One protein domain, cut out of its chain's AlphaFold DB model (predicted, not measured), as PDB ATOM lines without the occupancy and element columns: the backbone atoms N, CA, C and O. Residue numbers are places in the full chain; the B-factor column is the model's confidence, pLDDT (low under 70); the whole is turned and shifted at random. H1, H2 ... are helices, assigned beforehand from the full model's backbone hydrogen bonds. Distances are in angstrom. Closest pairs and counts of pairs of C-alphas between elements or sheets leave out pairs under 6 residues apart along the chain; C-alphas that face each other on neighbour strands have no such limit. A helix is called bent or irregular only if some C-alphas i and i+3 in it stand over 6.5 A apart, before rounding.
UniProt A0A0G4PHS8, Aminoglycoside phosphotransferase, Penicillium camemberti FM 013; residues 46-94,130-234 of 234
ATOM      1  N   LYS A  46     -27.602  48.621  36.584       39.03
ATOM      2  CA  LYS A  46     -28.416  47.545  37.169       39.03
ATOM      3  C   LYS A  46     -28.445  47.551  38.706       39.03
ATOM      4  O   LYS A  46     -29.455  47.183  39.304       39.03
ATOM      5  N   ARG A  47     -27.353  47.964  39.369       32.06
ATOM      6  CA  ARG A  47     -27.302  48.109  40.840       32.06
ATOM      7  C   ARG A  47     -27.987  49.389  41.319       32.06
ATOM      8  O   ARG A  47     -28.508  49.396  42.430       32.06
ATOM      9  N   SER A  48     -27.990  50.434  40.491       35.25
ATOM     10  CA  SER A  48     -28.637  51.719  40.781       35.25
ATOM     11  C   SER A  48     -30.165  51.589  40.760       35.25
ATOM     12  O   SER A  48     -30.829  51.927  41.737       35.25
ATOM     13  N   PHE A  49     -30.714  50.962  39.713       43.75
ATOM     14  CA  PHE A  49     -32.160  50.761  39.546       43.75
ATOM     15  C   PHE A  49     -32.787  49.934  40.680       43.75
ATOM     16  O   PHE A  49     -33.758  50.363  41.305       43.75
ATOM     17  N   ARG A  50     -32.163  48.792  41.026       44.66
ATOM     18  CA  ARG A  50     -32.582  47.940  42.157       44.66
ATOM     19  C   ARG A  50     -32.627  48.691  43.485       44.66
ATOM     20  O   ARG A  50     -33.365  48.288  44.368       44.66
ATOM     21  N   ARG A  51     -31.820  49.740  43.657       39.25
ATOM     22  CA  ARG A  51     -31.709  50.458  44.928       39.25
ATOM     23  C   ARG A  51     -32.548  51.734  44.976       39.25
ATOM     24  O   ARG A  51     -32.847  52.183  46.066       39.25
ATOM     25  N   SER A  52     -32.951  52.302  43.841       48.81
ATOM     26  CA  SER A  52     -33.703  53.565  43.818       48.81
ATOM     27  C   SER A  52     -35.203  53.381  44.073       48.81
ATOM     28  O   SER A  52     -35.763  54.082  44.908       48.81
ATOM     29  N   ILE A  53     -35.852  52.422  43.399       52.97
ATOM     30  CA  ILE A  53     -37.307  52.194  43.528       52.97
ATOM     31  C   ILE A  53     -37.635  51.482  44.849       52.97
ATOM     32  O   ILE A  53     -38.502  51.913  45.600       52.97
ATOM     33  N   ILE A  54     -36.875  50.427  45.163       54.66
ATOM     34  CA  ILE A  54     -37.076  49.586  46.354       54.66
ATOM     35  C   ILE A  54     -36.892  50.385  47.652       54.66
ATOM     36  O   ILE A  54     -37.608  50.170  48.630       54.66
ATOM     37  N   ASN A  55     -35.944  51.327  47.666       59.88
ATOM     38  CA  ASN A  55     -35.612  52.053  48.883       59.88
ATOM     39  C   ASN A  55     -36.602  53.164  49.215       59.88
ATOM     40  O   ASN A  55     -36.657  53.520  50.378       59.88
ATOM     41  N   GLY A  56     -37.339  53.731  48.256       69.12
ATOM     42  CA  GLY A  56     -38.235  54.859  48.537       69.12
ATOM     43  C   GLY A  56     -39.351  54.464  49.500       69.12
ATOM     44  O   GLY A  56     -39.395  54.949  50.626       69.12
ATOM     45  N   GLN A  57     -40.177  53.507  49.075       75.12
ATOM     46  CA  GLN A  57     -41.320  53.015  49.850       75.12
ATOM     47  C   GLN A  57     -40.880  52.285  51.119       75.12
ATOM     48  O   GLN A  57     -41.406  52.540  52.192       75.12
ATOM     49  N   THR A  58     -39.874  51.408  51.022       81.38
ATOM     50  CA  THR A  58     -39.353  50.670  52.185       81.38
ATOM     51  C   THR A  58     -38.801  51.623  53.246       81.38
ATOM     52  O   THR A  58     -39.049  51.429  54.432       81.38
ATOM     53  N   ARG A  59     -38.077  52.676  52.837       82.50
ATOM     54  CA  ARG A  59     -37.565  53.695  53.761       82.50
ATOM     55  C   ARG A  59     -38.697  54.493  54.398       82.50
ATOM     56  O   ARG A  59     -38.663  54.653  55.605       82.50
ATOM     57  N   GLU A  60     -39.680  54.933  53.615       86.56
ATOM     58  CA  GLU A  60     -40.856  55.655  54.124       86.56
ATOM     59  C   GLU A  60     -41.595  54.822  55.184       86.56
ATOM     60  O   GLU A  60     -41.822  55.304  56.289       86.56
ATOM     61  N   ILE A  61     -41.839  53.530  54.921       86.75
ATOM     62  CA  ILE A  61     -42.452  52.620  55.904       86.75
ATOM     63  C   ILE A  61     -41.596  52.516  57.174       86.75
ATOM     64  O   ILE A  61     -42.128  52.562  58.278       86.75
ATOM     65  N   HIS A  62     -40.273  52.369  57.043       86.81
ATOM     66  CA  HIS A  62     -39.380  52.272  58.202       86.81
ATOM     67  C   HIS A  62     -39.266  53.577  59.000       86.81
ATOM     68  O   HIS A  62     -39.016  53.524  60.203       86.81
ATOM     69  N   GLU A  63     -39.401  54.729  58.347       88.31
ATOM     70  CA  GLU A  63     -39.378  56.043  58.992       88.31
ATOM     71  C   GLU A  63     -40.689  56.314  59.744       88.31
ATOM     72  O   GLU A  63     -40.643  56.774  60.884       88.31
ATOM     73  N   GLU A  64     -41.842  55.989  59.149       89.38
ATOM     74  CA  GLU A  64     -43.169  56.255  59.726       89.38
ATOM     75  C   GLU A  64     -43.616  55.210  60.760       89.38
ATOM     76  O   GLU A  64     -44.264  55.561  61.743       89.38
ATOM     77  N   HIS A  65     -43.249  53.941  60.564       88.88
ATOM     78  CA  HIS A  65     -43.730  52.794  61.349       88.88
ATOM     79  C   HIS A  65     -42.592  52.012  62.001       88.88
ATOM     80  O   HIS A  65     -42.546  50.775  61.996       88.88
ATOM     81  N   LYS A  66     -41.619  52.746  62.538       85.50
ATOM     82  CA  LYS A  66     -40.469  52.158  63.215       85.50
ATOM     83  C   LYS A  66     -40.911  51.307  64.411       85.50
ATOM     84  O   LYS A  66     -41.762  51.726  65.189       85.50
ATOM     85  N   ASP A  67     -40.295  50.135  64.571       85.94
ATOM     86  CA  ASP A  67     -40.537  49.194  65.672       85.94
ATOM     87  C   ASP A  67     -41.961  48.579  65.672       85.94
ATOM     88  O   ASP A  67     -42.330  47.822  66.576       85.94
ATOM     89  N   GLU A  68     -42.763  48.829  64.629       91.38
ATOM     90  CA  GLU A  68     -44.049  48.168  64.419       91.38
ATOM     91  C   GLU A  68     -43.872  46.890  63.580       91.38
ATOM     92  O   GLU A  68     -43.807  46.916  62.349       91.38
ATOM     93  N   ALA A  69     -43.851  45.734  64.248       90.31
ATOM     94  CA  ALA A  69     -43.523  44.441  63.632       90.31
ATOM     95  C   ALA A  69     -44.346  44.083  62.373       90.31
ATOM     96  O   ALA A  69     -43.830  43.441  61.457       90.31
ATOM     97  N   ASP A  70     -45.622  44.480  62.304       92.00
ATOM     98  CA  ASP A  70     -46.475  44.202  61.140       92.00
ATOM     99  C   ASP A  70     -46.054  45.018  59.905       92.00
ATOM    100  O   ASP A  70     -46.081  44.490  58.788       92.00
ATOM    101  N   TRP A  71     -45.619  46.267  60.097       93.31
ATOM    102  CA  TRP A  71     -45.114  47.130  59.030       93.31
ATOM    103  C   TRP A  71     -43.725  46.710  58.572       93.31
ATOM    104  O   TRP A  71     -43.477  46.644  57.369       93.31
ATOM    105  N   GLU A  72     -42.851  46.320  59.500       92.00
ATOM    106  CA  GLU A  72     -41.539  45.763  59.159       92.00
ATOM    107  C   GLU A  72     -41.663  44.464  58.356       92.00
ATOM    108  O   GLU A  72     -40.974  44.281  57.349       92.00
ATOM    109  N   ALA A  73     -42.585  43.581  58.753       93.94
ATOM    110  CA  ALA A  73     -42.875  42.358  58.016       93.94
ATOM    111  C   ALA A  73     -43.399  42.660  56.602       93.94
ATOM    112  O   ALA A  73     -43.003  41.986  55.648       93.94
ATOM    113  N   ALA A  74     -44.273  43.661  56.452       93.88
ATOM    114  CA  ALA A  74     -44.811  44.081  55.159       93.88
ATOM    115  C   ALA A  74     -43.737  44.691  54.252       93.88
ATOM    116  O   ALA A  74     -43.600  44.260  53.106       93.88
ATOM    117  N   ALA A  75     -42.937  45.620  54.773       90.69
ATOM    118  CA  ALA A  75     -41.828  46.240  54.057       90.69
ATOM    119  C   ALA A  75     -40.823  45.183  53.580       90.69
ATOM    120  O   ALA A  75     -40.483  45.125  52.397       90.69
ATOM    121  N   TRP A  76     -40.426  44.271  54.474       90.31
ATOM    122  CA  TRP A  76     -39.533  43.172  54.126       90.31
ATOM    123  C   TRP A  76     -40.147  42.259  53.065       90.31
ATOM    124  O   TRP A  76     -39.471  41.865  52.114       90.31
ATOM    125  N   PHE A  77     -41.425  41.905  53.204       92.56
ATOM    126  CA  PHE A  77     -42.088  41.022  52.253       92.56
ATOM    127  C   PHE A  77     -42.177  41.639  50.857       92.56
ATOM    128  O   PHE A  77     -41.834  40.966  49.883       92.56
ATOM    129  N   LEU A  78     -42.600  42.900  50.751       90.00
ATOM    130  CA  LEU A  78     -42.690  43.609  49.476       90.00
ATOM    131  C   LEU A  78     -41.303  43.749  48.839       90.00
ATOM    132  O   LEU A  78     -41.133  43.370  47.682       90.00
ATOM    133  N   GLU A  79     -40.286  44.146  49.612       86.25
ATOM    134  CA  GLU A  79     -38.895  44.209  49.145       86.25
ATOM    135  C   GLU A  79     -38.425  42.862  48.563       86.25
ATOM    136  O   GLU A  79     -37.816  42.805  47.491       86.25
ATOM    137  N   LYS A  80     -38.700  41.750  49.257       86.62
ATOM    138  CA  LYS A  80     -38.288  40.418  48.790       86.62
ATOM    139  C   LYS A  80     -39.118  39.916  47.617       86.62
ATOM    140  O   LYS A  80     -38.544  39.307  46.712       86.62
ATOM    141  N   SER A  81     -40.408  40.224  47.567       85.69
ATOM    142  CA  SER A  81     -41.281  39.862  46.442       85.69
ATOM    143  C   SER A  81     -40.829  40.532  45.140       85.69
ATOM    144  O   SER A  81     -40.851  39.910  44.077       85.69
ATOM    145  N   LEU A  82     -40.276  41.747  45.226       77.94
ATOM    146  CA  LEU A  82     -39.664  42.428  44.081       77.94
ATOM    147  C   LEU A  82     -38.416  41.722  43.528       77.94
ATOM    148  O   LEU A  82     -38.049  41.897  42.368       77.94
ATOM    149  N   THR A  83     -37.726  40.910  44.328       74.38
ATOM    150  CA  THR A  83     -36.598  40.122  43.803       74.38
ATOM    151  C   THR A  83     -37.056  38.860  43.080       74.38
ATOM    152  O   THR A  83     -36.340  38.380  42.207       74.38
ATOM    153  N   SER A  84     -38.251  38.352  43.397       71.75
ATOM    154  CA  SER A  84     -38.848  37.187  42.734       71.75
ATOM    155  C   SER A  84     -39.590  37.506  41.436       71.75
ATOM    156  O   SER A  84     -39.998  36.574  40.751       71.75
ATOM    157  N   MET A  85     -39.758  38.786  41.086       75.69
ATOM    158  CA  MET A  85     -40.468  39.191  39.865       75.69
ATOM    159  C   MET A  85     -39.615  39.207  38.599       75.69
ATOM    160  O   MET A  85     -40.184  39.231  37.523       75.69
ATOM    161  N   VAL A  86     -38.283  39.170  38.684       76.38
ATOM    162  CA  VAL A  86     -37.457  39.016  37.476       76.38
ATOM    163  C   VAL A  86     -37.412  37.539  37.117       76.38
ATOM    164  O   VAL A  86     -36.851  36.730  37.859       76.38
ATOM    165  N   THR A  87     -38.015  37.193  35.988       79.00
ATOM    166  CA  THR A  87     -37.952  35.844  35.427       79.00
ATOM    167  C   THR A  87     -36.529  35.541  34.955       79.00
ATOM    168  O   THR A  87     -35.767  36.437  34.584       79.00
ATOM    169  N   GLU A  88     -36.134  34.265  34.983       81.38
ATOM    170  CA  GLU A  88     -34.810  33.861  34.482       81.38
ATOM    171  C   GLU A  88     -34.638  34.205  32.996       81.38
ATOM    172  O   GLU A  88     -33.534  34.544  32.573       81.38
ATOM    173  N   GLU A  89     -35.745  34.193  32.249       78.75
ATOM    174  CA  GLU A  89     -35.833  34.573  30.842       78.75
ATOM    175  C   GLU A  89     -35.372  36.019  30.598       78.75
ATOM    176  O   GLU A  89     -34.502  36.257  29.763       78.75
ATOM    177  N   HIS A  90     -35.870  36.980  31.382       82.44
ATOM    178  CA  HIS A  90     -35.576  38.406  31.192       82.44
ATOM    179  C   HIS A  90     -34.381  38.916  32.011       82.44
ATOM    180  O   HIS A  90     -34.086  40.116  32.021       82.44
ATOM    181  N   LEU A  91     -33.649  38.030  32.698       83.31
ATOM    182  CA  LEU A  91     -32.554  38.424  33.594       83.31
ATOM    183  C   LEU A  91     -31.452  39.224  32.874       83.31
ATOM    184  O   LEU A  91     -30.824  40.113  33.466       83.31
ATOM    185  N   TYR A  92     -31.218  38.911  31.600       85.00
ATOM    186  CA  TYR A  92     -30.201  39.552  30.764       85.00
ATOM    187  C   TYR A  92     -30.773  40.539  29.740       85.00
ATOM    188  O   TYR A  92     -29.996  41.141  28.998       85.00
ATOM    189  N   GLY A  93     -32.082  40.788  29.780       83.88
ATOM    190  CA  GLY A  93     -32.802  41.665  28.867       83.88
ATOM    191  C   GLY A  93     -33.827  40.907  28.012       83.88
ATOM    192  O   GLY A  93     -33.966  39.698  28.173       83.88
ATOM    193  N   PRO A  94     -34.531  41.607  27.106       87.31
ATOM    194  CA  PRO A  94     -34.352  43.026  26.775       87.31
ATOM    195  C   PRO A  94     -34.740  43.981  27.923       87.31
ATOM    196  O   PRO A  94     -35.490  43.620  28.826       87.31
ATOM    197  N   GLU A 130     -40.700  42.842  33.291       89.06
ATOM    198  CA  GLU A 130     -41.768  42.708  34.283       89.06
ATOM    199  C   GLU A 130     -42.194  44.045  34.886       89.06
ATOM    200  O   GLU A 130     -43.312  44.158  35.371       89.06
ATOM    201  N   ARG A 131     -41.336  45.073  34.832       88.38
ATOM    202  CA  ARG A 131     -41.716  46.447  35.189       88.38
ATOM    203  C   ARG A 131     -42.322  47.204  34.012       88.38
ATOM    204  O   ARG A 131     -43.138  48.090  34.253       88.38
ATOM    205  N   PHE A 132     -41.924  46.867  32.785       90.56
ATOM    206  CA  PHE A 132     -42.530  47.390  31.562       90.56
ATOM    207  C   PHE A 132     -43.986  46.932  31.426       90.56
ATOM    208  O   PHE A 132     -44.853  47.736  31.110       90.56
ATOM    209  N   ALA A 133     -44.266  45.673  31.765       90.62
ATOM    210  CA  ALA A 133     -45.599  45.079  31.735       90.62
ATOM    211  C   ALA A 133     -46.498  45.470  32.931       90.62
ATOM    212  O   ALA A 133     -47.359  44.696  33.350       90.62
ATOM    213  N   VAL A 134     -46.282  46.655  33.511       88.81
ATOM    214  CA  VAL A 134     -47.090  47.195  34.610       88.81
ATOM    215  C   VAL A 134     -47.897  48.377  34.110       88.81
ATOM    216  O   VAL A 134     -47.336  49.428  33.812       88.81
ATOM    217  N   THR A 135     -49.215  48.219  34.151       87.06
ATOM    218  CA  THR A 135     -50.183  49.275  33.858       87.06
ATOM    219  C   THR A 135     -51.083  49.456  35.082       87.06
ATOM    220  O   THR A 135     -51.869  48.553  35.384       87.06
ATOM    221  N   PRO A 136     -50.954  50.567  35.834       84.56
ATOM    222  CA  PRO A 136     -51.780  50.852  37.010       84.56
ATOM    223  C   PRO A 136     -53.287  50.700  36.768       84.56
ATOM    224  O   PRO A 136     -54.010  50.225  37.643       84.56
ATOM    225  N   GLU A 137     -53.747  51.040  35.568       86.75
ATOM    226  CA  GLU A 137     -55.142  51.002  35.125       86.75
ATOM    227  C   GLU A 137     -55.706  49.573  35.053       86.75
ATOM    228  O   GLU A 137     -56.921  49.397  35.059       86.75
ATOM    229  N   PHE A 138     -54.854  48.541  35.033       89.75
ATOM    230  CA  PHE A 138     -55.281  47.136  35.046       89.75
ATOM    231  C   PHE A 138     -55.451  46.572  36.463       89.75
ATOM    232  O   PHE A 138     -55.918  45.442  36.628       89.75
ATOM    233  N   ILE A 139     -55.080  47.336  37.496       88.06
ATOM    234  CA  ILE A 139     -55.148  46.904  38.893       88.06
ATOM    235  C   ILE A 139     -56.300  47.610  39.595       88.06
ATOM    236  O   ILE A 139     -56.208  48.763  40.017       88.06
ATOM    237  N   ALA A 140     -57.395  46.878  39.782       88.06
ATOM    238  CA  ALA A 140     -58.575  47.440  40.411       88.06
ATOM    239  C   ALA A 140     -58.303  47.816  41.884       88.06
ATOM    240  O   ALA A 140     -57.758  47.005  42.651       88.06
ATOM    241  N   PRO A 141     -58.719  49.015  42.339       86.38
ATOM    242  CA  PRO A 141     -58.614  49.383  43.736       86.38
ATOM    243  C   PRO A 141     -59.389  48.381  44.609       86.38
ATOM    244  O   PRO A 141     -60.556  48.083  44.338       86.38
ATOM    245  N   PRO A 142     -58.789  47.874  45.697       83.44
ATOM    246  CA  PRO A 142     -59.397  46.827  46.518       83.44
ATOM    247  C   PRO A 142     -60.761  47.208  47.103       83.44
ATOM    248  O   PRO A 142     -61.647  46.362  47.214       83.44
ATOM    249  N   ALA A 143     -60.947  48.488  47.430       87.50
ATOM    250  CA  ALA A 143     -62.182  49.035  47.986       87.50
ATOM    251  C   ALA A 143     -63.164  49.570  46.924       87.50
ATOM    252  O   ALA A 143     -64.208  50.100  47.288       87.50
ATOM    253  N   ALA A 144     -62.851  49.458  45.626       89.62
ATOM    254  CA  ALA A 144     -63.751  49.932  44.579       89.62
ATOM    255  C   ALA A 144     -65.045  49.089  44.504       89.62
ATOM    256  O   ALA A 144     -65.003  47.885  44.814       89.62
ATOM    257  N   PRO A 145     -66.168  49.694  44.059       95.88
ATOM    258  CA  PRO A 145     -67.398  48.977  43.725       95.88
ATOM    259  C   PRO A 145     -67.154  47.846  42.722       95.88
ATOM    260  O   PRO A 145     -66.188  47.883  41.953       95.88
ATOM    261  N   LEU A 146     -68.023  46.835  42.733       94.56
ATOM    262  CA  LEU A 146     -67.872  45.666  41.866       94.56
ATOM    263  C   LEU A 146     -67.918  46.061  40.386       94.56
ATOM    264  O   LEU A 146     -67.092  45.587  39.614       94.56
ATOM    265  N   GLU A 147     -68.812  46.978  40.031       95.38
ATOM    266  CA  GLU A 147     -69.005  47.490  38.674       95.38
ATOM    267  C   GLU A 147     -67.735  48.182  38.165       95.38
ATOM    268  O   GLU A 147     -67.306  47.975  37.034       95.38
ATOM    269  N   TYR A 148     -67.065  48.948  39.033       94.19
ATOM    270  CA  TYR A 148     -65.791  49.581  38.695       94.19
ATOM    271  C   TYR A 148     -64.688  48.538  38.487       94.19
ATOM    272  O   TYR A 148     -63.931  48.618  37.526       94.19
ATOM    273  N   LYS A 149     -64.596  47.540  39.376       93.50
ATOM    274  CA  LYS A 149     -63.610  46.453  39.248       93.50
ATOM    275  C   LYS A 149     -63.804  45.672  37.951       93.50
ATOM    276  O   LYS A 149     -62.820  45.368  37.287       93.50
ATOM    277  N   GLN A 150     -65.057  45.379  37.600       95.44
ATOM    278  CA  GLN A 150     -65.421  44.730  36.342       95.44
ATOM    279  C   GLN A 150     -64.939  45.550  35.149       95.44
ATOM    280  O   GLN A 150     -64.226  45.004  34.316       95.44
ATOM    281  N   ALA A 151     -65.200  46.860  35.134       95.00
ATOM    282  CA  ALA A 151     -64.746  47.733  34.057       95.00
ATOM    283  C   ALA A 151     -63.214  47.732  33.878       95.00
ATOM    284  O   ALA A 151     -62.743  47.677  32.744       95.00
ATOM    285  N   VAL A 152     -62.412  47.740  34.960       93.25
ATOM    286  CA  VAL A 152     -60.940  47.675  34.793       93.25
ATOM    287  C   VAL A 152     -60.473  46.302  34.303       93.25
ATOM    288  O   VAL A 152     -59.533  46.231  33.513       93.25
ATOM    289  N   PHE A 153     -61.123  45.212  34.721       93.31
ATOM    290  CA  PHE A 153     -60.792  43.880  34.208       93.31
ATOM    291  C   PHE A 153     -61.189  43.715  32.740       93.31
ATOM    292  O   PHE A 153     -60.389  43.200  31.969       93.31
ATOM    293  N   GLU A 154     -62.355  44.217  32.334       95.56
ATOM    294  CA  GLU A 154     -62.777  44.250  30.931       95.56
ATOM    295  C   GLU A 154     -61.806  45.072  30.080       95.56
ATOM    296  O   GLU A 154     -61.377  44.618  29.021       95.56
ATOM    297  N   PHE A 155     -61.388  46.247  30.562       93.69
ATOM    298  CA  PHE A 155     -60.403  47.074  29.865       93.69
ATOM    299  C   PHE A 155     -59.053  46.363  29.702       93.69
ATOM    300  O   PHE A 155     -58.484  46.360  28.609       93.69
ATOM    301  N   ARG A 156     -58.560  45.718  30.768       93.94
ATOM    302  CA  ARG A 156     -57.350  44.887  30.712       93.94
ATOM    303  C   ARG A 156     -57.495  43.785  29.666       93.94
ATOM    304  O   ARG A 156     -56.575  43.582  28.880       93.94
ATOM    305  N   ASP A 157     -58.618  43.075  29.661       95.12
ATOM    306  CA  ASP A 157     -58.829  41.937  28.769       95.12
ATOM    307  C   ASP A 157     -58.890  42.395  27.298       95.12
ATOM    308  O   ASP A 157     -58.207  41.814  26.456       95.12
ATOM    309  N   ILE A 158     -59.564  43.516  27.000       96.06
ATOM    310  CA  ILE A 158     -59.561  44.148  25.665       96.06
ATOM    311  C   ILE A 158     -58.134  44.494  25.217       96.06
ATOM    312  O   ILE A 158     -57.749  44.205  24.082       96.06
ATOM    313  N   PHE A 159     -57.336  45.108  26.096       94.50
ATOM    314  CA  PHE A 159     -55.950  45.458  25.788       94.50
ATOM    315  C   PHE A 159     -55.097  44.215  25.506       94.50
ATOM    316  O   PHE A 159     -54.350  44.179  24.528       94.50
ATOM    317  N   VAL A 160     -55.213  43.191  26.353       94.69
ATOM    318  CA  VAL A 160     -54.466  41.934  26.228       94.69
ATOM    319  C   VAL A 160     -54.824  41.216  24.930       94.69
ATOM    320  O   VAL A 160     -53.923  40.747  24.237       94.69
ATOM    321  N   ASP A 161     -56.104  41.177  24.559       95.88
ATOM    322  CA  ASP A 161     -56.570  40.557  23.317       95.88
ATOM    323  C   ASP A 161     -56.082  41.312  22.071       95.88
ATOM    324  O   ASP A 161     -55.658  40.691  21.086       95.88
ATOM    325  N   ALA A 162     -56.089  42.647  22.113       95.44
ATOM    326  CA  ALA A 162     -55.543  43.481  21.047       95.44
ATOM    327  C   ALA A 162     -54.033  43.252  20.884       95.44
ATOM    328  O   ALA A 162     -53.562  42.981  19.778       95.44
ATOM    329  N   LEU A 163     -53.282  43.267  21.990       94.06
ATOM    330  CA  LEU A 163     -51.841  43.024  21.980       94.06
ATOM    331  C   LEU A 163     -51.509  41.612  21.485       94.06
ATOM    332  O   LEU A 163     -50.645  41.449  20.630       94.06
ATOM    333  N   ALA A 164     -52.249  40.600  21.940       93.44
ATOM    334  CA  ALA A 164     -52.091  39.230  21.464       93.44
ATOM    335  C   ALA A 164     -52.373  39.101  19.960       93.44
ATOM    336  O   ALA A 164     -51.814  38.228  19.298       93.44
ATOM    337  N   SER A 165     -53.265  39.926  19.407       94.06
ATOM    338  CA  SER A 165     -53.551  39.946  17.967       94.06
ATOM    339  C   SER A 165     -52.379  40.514  17.174       94.06
ATOM    340  O   SER A 165     -51.934  39.872  16.224       94.06
ATOM    341  N   ILE A 166     -51.797  41.614  17.648       92.69
ATOM    342  CA  ILE A 166     -50.585  42.214  17.077       92.69
ATOM    343  C   ILE A 166     -49.398  41.235  17.144       92.69
ATOM    344  O   ILE A 166     -48.679  41.064  16.162       92.69
ATOM    345  N   GLU A 167     -49.207  40.542  18.271       91.00
ATOM    346  CA  GLU A 167     -48.149  39.528  18.432       91.00
ATOM    347  C   GLU A 167     -48.278  38.379  17.416       91.00
ATOM    348  O   GLU A 167     -47.274  37.919  16.866       91.00
ATOM    349  N   ARG A 168     -49.511  37.928  17.136       89.00
ATOM    350  CA  ARG A 168     -49.778  36.891  16.124       89.00
ATOM    351  C   ARG A 168     -49.494  37.384  14.708       89.00
ATOM    352  O   ARG A 168     -48.926  36.633  13.920       89.00
ATOM    353  N   GLU A 169     -49.889  38.614  14.388       89.50
ATOM    354  CA  GLU A 169     -49.675  39.226  13.070       89.50
ATOM    355  C   GLU A 169     -48.189  39.464  12.777       89.50
ATOM    356  O   GLU A 169     -47.733  39.218  11.662       89.50
ATOM    357  N   ASN A 170     -47.417  39.863  13.790       83.94
ATOM    358  CA  ASN A 170     -45.985  40.134  13.660       83.94
ATOM    359  C   ASN A 170     -45.110  38.869  13.590       83.94
ATOM    360  O   ASN A 170     -43.907  38.975  13.367       83.94
ATOM    361  N   GLY A 171     -45.679  37.671  13.775       72.38
ATOM    362  CA  GLY A 171     -44.923  36.416  13.740       72.38
ATOM    363  C   GLY A 171     -43.919  36.257  14.891       72.38
ATOM    364  O   GLY A 171     -43.030  35.409  14.813       72.38
ATOM    365  N   ASP A 172     -44.069  37.031  15.972       59.16
ATOM    366  CA  ASP A 172     -43.119  37.099  17.097       59.16
ATOM    367  C   ASP A 172     -43.194  35.871  18.036       59.16
ATOM    368  O   ASP A 172     -42.549  35.795  19.076       59.16
ATOM    369  N   LEU A 173     -43.943  34.839  17.635       55.19
ATOM    370  CA  LEU A 173     -44.024  33.533  18.301       55.19
ATOM    371  C   LEU A 173     -42.848  32.599  17.943       55.19
ATOM    372  O   LEU A 173     -42.916  31.396  18.175       55.19
ATOM    373  N   SER A 174     -41.769  33.126  17.351       48.09
ATOM    374  CA  SER A 174     -40.651  32.331  16.813       48.09
ATOM    375  C   SER A 174     -39.711  31.719  17.870       48.09
ATOM    376  O   SER A 174     -38.854  30.904  17.528       48.09
ATOM    377  N   SER A 175     -39.901  32.031  19.156       52.75
ATOM    378  CA  SER A 175     -39.292  31.313  20.283       52.75
ATOM    379  C   SER A 175     -40.390  30.609  21.075       52.75
ATOM    380  O   SER A 175     -41.099  31.239  21.854       52.75
ATOM    381  N   ASP A 176     -40.478  29.286  20.937       54.78
ATOM    382  CA  ASP A 176     -41.412  28.383  21.644       54.78
ATOM    383  C   ASP A 176     -41.271  28.424  23.191       54.78
ATOM    384  O   ASP A 176     -41.952  27.719  23.935       54.78
ATOM    385  N   THR A 177     -40.350  29.249  23.692       56.50
ATOM    386  CA  THR A 177     -39.928  29.340  25.092       56.50
ATOM    387  C   THR A 177     -40.202  30.686  25.751       56.50
ATOM    388  O   THR A 177     -40.142  30.738  26.978       56.50
ATOM    389  N   ALA A 178     -40.488  31.748  24.989       70.62
ATOM    390  CA  ALA A 178     -40.635  33.088  25.550       70.62
ATOM    391  C   ALA A 178     -42.089  33.419  25.911       70.62
ATOM    392  O   ALA A 178     -43.003  33.150  25.128       70.62
ATOM    393  N   MET A 179     -42.337  33.985  27.098       79.88
ATOM    394  CA  MET A 179     -43.695  34.393  27.481       79.88
ATOM    395  C   MET A 179     -44.154  35.580  26.611       79.88
ATOM    396  O   MET A 179     -43.502  36.622  26.647       79.88
ATOM    397  N   PRO A 180     -45.299  35.491  25.897       88.12
ATOM    398  CA  PRO A 180     -45.839  36.629  25.153       88.12
ATOM    399  C   PRO A 180     -46.074  37.837  26.065       88.12
ATOM    400  O   PRO A 180     -46.505  37.681  27.215       88.12
ATOM    401  N   LEU A 181     -45.843  39.043  25.550       89.56
ATOM    402  CA  LEU A 181     -46.001  40.284  26.302       89.56
ATOM    403  C   LEU A 181     -47.456  40.460  26.761       89.56
ATOM    404  O   LEU A 181     -47.690  40.816  27.917       89.56
ATOM    405  N   SER A 182     -48.426  40.104  25.916       92.38
ATOM    406  CA  SER A 182     -49.853  40.038  26.272       92.38
ATOM    407  C   SER A 182     -50.115  39.219  27.543       92.38
ATOM    408  O   SER A 182     -50.813  39.670  28.455       92.38
ATOM    409  N   ARG A 183     -49.488  38.041  27.670       89.88
ATOM    410  CA  ARG A 183     -49.584  37.209  28.879       89.88
ATOM    411  C   ARG A 183     -48.875  37.824  30.074       89.88
ATOM    412  O   ARG A 183     -49.366  37.668  31.191       89.88
ATOM    413  N   LEU A 184     -47.750  38.500  29.861       90.31
ATOM    414  CA  LEU A 184     -47.016  39.146  30.943       90.31
ATOM    415  C   LEU A 184     -47.848  40.272  31.582       90.31
ATOM    416  O   LEU A 184     -47.963  40.299  32.808       90.31
ATOM    417  N   PHE A 185     -48.508  41.117  30.777       91.56
ATOM    418  CA  PHE A 185     -49.420  42.168  31.262       91.56
ATOM    419  C   PHE A 185     -50.589  41.606  32.089       91.56
ATOM    420  O   PHE A 185     -50.956  42.181  33.116       91.56
ATOM    421  N   ALA A 186     -51.139  40.457  31.687       89.44
ATOM    422  CA  ALA A 186     -52.250  39.796  32.378       89.44
ATOM    423  C   ALA A 186     -51.830  38.914  33.572       89.44
ATOM    424  O   ALA A 186     -52.679  38.319  34.239       89.44
ATOM    425  N   SER A 187     -50.528  38.759  33.820       88.94
ATOM    426  CA  SER A 187     -50.030  37.791  34.795       88.94
ATOM    427  C   SER A 187     -50.193  38.278  36.245       88.94
ATOM    428  O   SER A 187     -50.109  39.472  36.514       88.94
ATOM    429  N   PRO A 188     -50.296  37.370  37.236       88.75
ATOM    430  CA  PRO A 188     -50.185  37.738  38.653       88.75
ATOM    431  C   PRO A 188     -48.898  38.503  39.001       88.75
ATOM    432  O   PRO A 188     -48.837  39.210  40.004       88.75
ATOM    433  N   LEU A 189     -47.858  38.348  38.175       88.12
ATOM    434  CA  LEU A 189     -46.573  39.006  38.342       88.12
ATOM    435  C   LEU A 189     -46.678  40.520  38.167       88.12
ATOM    436  O   LEU A 189     -46.079  41.247  38.958       88.12
ATOM    437  N   SER A 190     -47.461  40.992  37.190       89.31
ATOM    438  CA  SER A 190     -47.647  42.428  36.949       89.31
ATOM    439  C   SER A 190     -48.284  43.109  38.163       89.31
ATOM    440  O   SER A 190     -47.854  44.190  38.566       89.31
ATOM    441  N   GLU A 191     -49.221  42.434  38.837       89.75
ATOM    442  CA  GLU A 191     -49.815  42.921  40.083       89.75
ATOM    443  C   GLU A 191     -48.806  42.954  41.242       89.75
ATOM    444  O   GLU A 191     -48.760  43.937  41.987       89.75
ATOM    445  N   VAL A 192     -47.967  41.921  41.393       90.12
ATOM    446  CA  VAL A 192     -46.900  41.907  42.411       90.12
ATOM    447  C   VAL A 192     -45.918  43.059  42.185       90.12
ATOM    448  O   VAL A 192     -45.584  43.777  43.131       90.12
ATOM    449  N   VAL A 193     -45.501  43.284  40.935       89.50
ATOM    450  CA  VAL A 193     -44.588  44.378  40.573       89.50
ATOM    451  C   VAL A 193     -45.238  45.734  40.827       89.50
ATOM    452  O   VAL A 193     -44.608  46.614  41.416       89.50
ATOM    453  N   PHE A 194     -46.495  45.915  40.419       88.50
ATOM    454  CA  PHE A 194     -47.243  47.147  40.655       88.50
ATOM    455  C   PHE A 194     -47.309  47.469  42.149       88.50
ATOM    456  O   PHE A 194     -46.932  48.559  42.580       88.50
ATOM    457  N   ARG A 195     -47.738  46.503  42.962       87.56
ATOM    458  CA  ARG A 195     -47.916  46.705  44.403       87.56
ATOM    459  C   ARG A 195     -46.600  46.937  45.136       87.56
ATOM    460  O   ARG A 195     -46.597  47.680  46.109       87.56
ATOM    461  N   GLY A 196     -45.499  46.361  44.659       84.94
ATOM    462  CA  GLY A 196     -44.179  46.583  45.245       84.94
ATOM    463  C   GLY A 196     -43.430  47.821  44.731       84.94
ATOM    464  O   GLY A 196     -42.444  48.200  45.349       84.94
ATOM    465  N   THR A 197     -43.822  48.431  43.603       81.12
ATOM    466  CA  THR A 197     -43.074  49.569  43.017       81.12
ATOM    467  C   THR A 197     -43.876  50.852  42.826       81.12
ATOM    468  O   THR A 197     -43.277  51.916  42.684       81.12
ATOM    469  N   CYS A 198     -45.206  50.774  42.817       77.56
ATOM    470  CA  CYS A 198     -46.094  51.895  42.501       77.56
ATOM    471  C   CYS A 198     -47.088  52.215  43.629       77.56
ATOM    472  O   CYS A 198     -47.751  53.248  43.582       77.56
ATOM    473  N   SER A 199     -47.227  51.347  44.638       78.38
ATOM    474  CA  SER A 199     -48.211  51.539  45.710       78.38
ATOM    475  C   SER A 199     -47.688  52.406  46.864       78.38
ATOM    476  O   SER A 199     -46.575  52.179  47.320       78.38
ATOM    477  N   PRO A 200     -48.459  53.365  47.402       82.94
ATOM    478  CA  PRO A 200     -47.980  54.219  48.491       82.94
ATOM    479  C   PRO A 200     -47.671  53.432  49.777       82.94
ATOM    480  O   PRO A 200     -48.395  52.493  50.121       82.94
ATOM    481  N   ALA A 201     -46.659  53.883  50.533       85.31
ATOM    482  CA  ALA A 201     -46.164  53.243  51.758       85.31
ATOM    483  C   ALA A 201     -47.271  52.919  52.771       85.31
ATOM    484  O   ALA A 201     -47.349  51.797  53.266       85.31
ATOM    485  N   ARG A 202     -48.216  53.843  52.981       87.31
ATOM    486  CA  ARG A 202     -49.381  53.657  53.867       87.31
ATOM    487  C   ARG A 202     -50.276  52.447  53.545       87.31
ATOM    488  O   ARG A 202     -51.144  52.104  54.342       87.31
ATOM    489  N   ARG A 203     -50.135  51.815  52.371       88.88
ATOM    490  CA  ARG A 203     -50.860  50.583  51.999       88.88
ATOM    491  C   ARG A 203     -50.032  49.307  52.151       88.88
ATOM    492  O   ARG A 203     -50.562  48.233  51.881       88.88
ATOM    493  N   ALA A 204     -48.788  49.388  52.621       91.00
ATOM    494  CA  ALA A 204     -47.836  48.280  52.596       91.00
ATOM    495  C   ALA A 204     -48.372  46.971  53.189       91.00
ATOM    496  O   ALA A 204     -48.258  45.927  52.555       91.00
ATOM    497  N   ILE A 205     -49.007  47.006  54.367       93.12
ATOM    498  CA  ILE A 205     -49.584  45.798  54.985       93.12
ATOM    499  C   ILE A 205     -50.652  45.179  54.083       93.12
ATOM    500  O   ILE A 205     -50.690  43.965  53.886       93.12
ATOM    501  N   PHE A 206     -51.527  46.011  53.530       92.44
ATOM    502  CA  PHE A 206     -52.619  45.554  52.686       92.44
ATOM    503  C   PHE A 206     -52.096  44.969  51.367       92.44
ATOM    504  O   PHE A 206     -52.498  43.880  50.955       92.44
ATOM    505  N   ASP A 207     -51.143  45.648  50.732       92.31
ATOM    506  CA  ASP A 207     -50.505  45.171  49.509       92.31
ATOM    507  C   ASP A 207     -49.698  43.895  49.734       92.31
ATOM    508  O   ASP A 207     -49.762  42.981  48.912       92.31
ATOM    509  N   ALA A 208     -49.009  43.781  50.870       93.50
ATOM    510  CA  ALA A 208     -48.323  42.563  51.280       93.50
ATOM    511  C   ALA A 208     -49.305  41.387  51.409       93.50
ATOM    512  O   ALA A 208     -49.050  40.293  50.913       93.50
ATOM    513  N   GLN A 209     -50.470  41.610  52.019       94.44
ATOM    514  CA  GLN A 209     -51.498  40.578  52.154       94.44
ATOM    515  C   GLN A 209     -52.071  40.125  50.809       94.44
ATOM    516  O   GLN A 209     -52.326  38.932  50.639       94.44
ATOM    517  N   LEU A 210     -52.248  41.046  49.858       92.31
ATOM    518  CA  LEU A 210     -52.735  40.720  48.517       92.31
ATOM    519  C   LEU A 210     -51.689  40.019  47.648       92.31
ATOM    520  O   LEU A 210     -52.027  39.100  46.910       92.31
ATOM    521  N   THR A 211     -50.420  40.413  47.749       92.31
ATOM    522  CA  THR A 211     -49.333  39.841  46.936       92.31
ATOM    523  C   THR A 211     -48.803  38.514  47.474       92.31
ATOM    524  O   THR A 211     -48.280  37.706  46.703       92.31
ATOM    525  N   LEU A 212     -48.978  38.230  48.768       94.19
ATOM    526  CA  LEU A 212     -48.570  36.967  49.389       94.19
ATOM    527  C   LEU A 212     -49.109  35.718  48.663       94.19
ATOM    528  O   LEU A 212     -48.293  34.868  48.294       94.19
ATOM    529  N   PRO A 213     -50.426  35.575  48.412       93.38
ATOM    530  CA  PRO A 213     -50.947  34.414  47.697       93.38
ATOM    531  C   PRO A 213     -50.556  34.376  46.215       93.38
ATOM    532  O   PRO A 213     -50.506  33.292  45.635       93.38
ATOM    533  N   LEU A 214     -50.248  35.524  45.604       90.81
ATOM    534  CA  LEU A 214     -49.745  35.584  44.226       90.81
ATOM    535  C   LEU A 214     -48.295  35.082  44.140       90.81
ATOM    536  O   LEU A 214     -47.915  34.457  43.156       90.81
ATOM    537  N   THR A 215     -47.508  35.308  45.196       89.94
ATOM    538  CA  THR A 215     -46.081  34.954  45.256       89.94
ATOM    539  C   THR A 215     -45.852  33.512  45.717       89.94
ATOM    540  O   THR A 215     -44.995  32.815  45.179       89.94
ATOM    541  N   TYR A 216     -46.613  33.040  46.713       89.88
ATOM    542  CA  TYR A 216     -46.402  31.728  47.349       89.88
ATOM    543  C   TYR A 216     -47.577  30.750  47.199       89.88
ATOM    544  O   TYR A 216     -47.534  29.653  47.754       89.88
ATOM    545  N   GLY A 217     -48.614  31.118  46.445       90.69
ATOM    546  CA  GLY A 217     -49.793  30.289  46.194       90.69
ATOM    547  C   GLY A 217     -50.986  30.613  47.098       90.69
ATOM    548  O   GLY A 217     -50.854  31.187  48.177       90.69
ATOM    549  N   ARG A 218     -52.185  30.210  46.655       91.81
ATOM    550  CA  ARG A 218     -53.492  30.598  47.236       91.81
ATOM    551  C   ARG A 218     -53.669  30.274  48.727       91.81
ATOM    552  O   ARG A 218     -54.436  30.944  49.424       91.81
ATOM    553  N   ASP A 219     -52.951  29.272  49.218       94.06
ATOM    554  CA  ASP A 219     -53.023  28.837  50.613       94.06
ATOM    555  C   ASP A 219     -52.126  29.661  51.547       94.06
ATOM    556  O   ASP A 219     -52.272  29.580  52.768       94.06
ATOM    557  N   ALA A 220     -51.242  30.505  51.005       93.94
ATOM    558  CA  ALA A 220     -50.390  31.375  51.801       93.94
ATOM    559  C   ALA A 220     -51.234  32.400  52.579       93.94
ATOM    560  O   ALA A 220     -52.017  33.162  52.010       93.94
ATOM    561  N   LYS A 221     -51.074  32.424  53.908       95.31
ATOM    562  CA  LYS A 221     -51.789  33.340  54.813       95.31
ATOM    563  C   LYS A 221     -50.822  34.272  55.527       95.31
ATOM    564  O   LYS A 221     -49.794  33.828  56.040       95.31
ATOM    565  N   TRP A 222     -51.225  35.534  55.681       94.88
ATOM    566  CA  TRP A 222     -50.434  36.562  56.368       94.88
ATOM    567  C   TRP A 222     -50.009  36.149  57.778       94.88
ATOM    568  O   TRP A 222     -48.848  36.284  58.145       94.88
ATOM    569  N   LYS A 223     -50.913  35.538  58.554       94.75
ATOM    570  CA  LYS A 223     -50.599  35.019  59.898       94.75
ATOM    571  C   LYS A 223     -49.445  34.005  59.886       94.75
ATOM    572  O   LYS A 223     -48.608  34.029  60.784       94.75
ATOM    573  N   GLY A 224     -49.403  33.127  58.882       94.50
ATOM    574  CA  GLY A 224     -48.318  32.160  58.708       94.50
ATOM    575  C   GLY A 224     -47.003  32.847  58.351       94.50
ATOM    576  O   GLY A 224     -45.974  32.556  58.957       94.50
ATOM    577  N   PHE A 225     -47.062  33.824  57.442       94.81
ATOM    578  CA  PHE A 225     -45.909  34.637  57.071       94.81
ATOM    579  C   PHE A 225     -45.327  35.413  58.264       94.81
ATOM    580  O   PHE A 225     -44.125  35.348  58.500       94.81
ATOM    581  N   LYS A 226     -46.163  36.061  59.084       94.56
ATOM    582  CA  LYS A 226     -45.705  36.775  60.289       94.56
ATOM    583  C   LYS A 226     -44.991  35.862  61.282       94.56
ATOM    584  O   LYS A 226     -43.967  36.239  61.838       94.56
ATOM    585  N   LYS A 227     -45.493  34.638  61.479       93.94
ATOM    586  CA  LYS A 227     -44.821  33.645  62.332       93.94
ATOM    587  C   LYS A 227     -43.427  33.302  61.796       93.94
ATOM    588  O   LYS A 227     -42.487  33.211  62.578       93.94
ATOM    589  N   PHE A 228     -43.302  33.127  60.480       93.19
ATOM    590  CA  PHE A 228     -42.016  32.906  59.818       93.19
ATOM    591  C   PHE A 228     -41.069  34.105  59.980       93.19
ATOM    592  O   PHE A 228     -39.916  33.916  60.358       93.19
ATOM    593  N   PHE A 229     -41.557  35.327  59.743       92.88
ATOM    594  CA  PHE A 229     -40.767  36.552  59.865       92.88
ATOM    595  C   PHE A 229     -40.262  36.772  61.298       92.88
ATOM    596  O   PHE A 229     -39.068  36.955  61.502       92.88
ATOM    597  N   ASN A 230     -41.133  36.648  62.301       90.12
ATOM    598  CA  ASN A 230     -40.738  36.812  63.704       90.12
ATOM    599  C   ASN A 230     -39.731  35.741  64.145       90.12
ATOM    600  O   ASN A 230     -38.799  36.041  64.882       90.12
ATOM    601  N   GLY A 231     -39.869  34.503  63.655       90.50
ATOM    602  CA  GLY A 231     -38.908  33.430  63.925       90.50
ATOM    603  C   GLY A 231     -37.517  33.652  63.319       90.50
ATOM    604  O   GLY A 231     -36.584  32.961  63.701       90.50
ATOM    605  N   ARG A 232     -37.365  34.596  62.381       87.50
ATOM    606  CA  ARG A 232     -36.067  35.021  61.833       87.50
ATOM    607  C   ARG A 232     -35.381  36.082  62.705       87.50
ATOM    608  O   ARG A 232     -34.169  36.240  62.592       87.50
ATOM    609  N   LEU A 233     -36.151  36.845  63.483       81.75
ATOM    610  CA  LEU A 233     -35.646  37.929  64.335       81.75
ATOM    611  C   LEU A 233     -35.238  37.451  65.740       81.75
ATOM    612  O   LEU A 233     -34.522  38.176  66.425       81.75
ATOM    613  N   ALA A 234     -35.708  36.268  66.149       70.06
ATOM    614  CA  ALA A 234     -35.331  35.584  67.388       70.06
ATOM    615  C   ALA A 234     -34.011  34.814  67.234       70.06
ATOM    616  O   ALA A 234     -33.250  34.775  68.225       70.06
TER     617      ALA A 234
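Overview. This is residues 46 to 94 and 130 to 234 of the 234 residues of the protein "Aminoglycoside phosphotransferase" of Penicillium camemberti FM 013 (UniProt A0A0G4PHS8). Two helical hairpins, H1 with H2 and H5 with H6, pack crosswise on each other to form the body, and the long helix H3 stands off as an arm toward one end of the longest axis, with short H4 against it. H7 lies toward the other end of the longest axis, set crosswise to H2 near its residues 70 to 73. The printed part has 154 residues with seven named helices, H1 to H7 in chain order, and no named strand, an all-helix domain. It is compact, with a radius of gyration of the C-alphas of 17.2 A, and spans 55 by 40 by 29 A.

Arrangement. H1, residues 46 to 64, touches H2, residues 69 to 84, at a shallow tilt of 14 degrees, opposite ways, a helical hairpin; the closest C-alphas, of Thr 58 and Ala 75, are 5.4 A apart. H2 is the hub, touching four helices. H3, residues 146 to 169, touches H4, residues 181 to 185, with its residues 160 to 164 alone; the closest C-alphas, of Val 160 and Ser 182, are 5.0 A apart. H4 is close to but not clearly touching H5, residues 188 to 197, the closest C-alphas being those of Leu 184 and Ser 190 at 6.9 A. H5 forms a hairpin with H6, residues 201 to 216, at a shallow tilt of 26 degrees, opposite ways, with C-alphas 192 and 211 closest at 5.5 A. H6 touches H2 at a steep tilt of 53 degrees, with Ala 74 and Ile 205 closest, their C-alphas 5.1 A apart. H7, residues 222 to 233, only just touches H2, with 3 pairs of C-alphas within 8 A, the closest those of Ala 73 and Phe 229 at 6.4 A, about perpendicular at 85 degrees. H3 is apart from, among others, H1, H5 and H6. Every O i to N i+4 pair is within hydrogen-bond range in H3, H4 and H5; the counts are 11 of 12 in H2, 8 of 12 in H6, 7 of 8 in H7 and 7 of 15 in H1, where 7 of 16 O i to N i+3 pairs are within range.

Along the chain. H1 begins at C-alpha 46, (-28.416, 47.545, 37.169), and is 28.3 A long, with a kink of 36 degrees near residue 57; it is only just irregular, C-alphas 50 and 53 being 6.50 A apart. H2 is 22.6 A long. H3, the longest, runs 34.7 A to C-alpha 169, (-49.675, 39.226, 13.070). H4 is 6.3 A and H5 14.5 A. H6, 22.0 A, has a kink of 45 degrees near residue 208 and is irregular, with C-alphas 202 and 205 7.9 A apart. H7, 16.9 A, ends at C-alpha 233, (-35.646, 37.929, 64.335).

Size, cuts and confidence. The C-alphas farthest apart, of Glu 169 and Ala 234, lie 56.3 A from each other. Residues 95 to 129 are not printed, and C-alphas 94 and 130 are 10.6 A apart across this cut, which falls in the link from H2 to H3. The link from H3 to H4 is long, with 11 residues. Mean pLDDT of the printed part is 84.4; residues 46 to 56 and 172 to 177 are under 70.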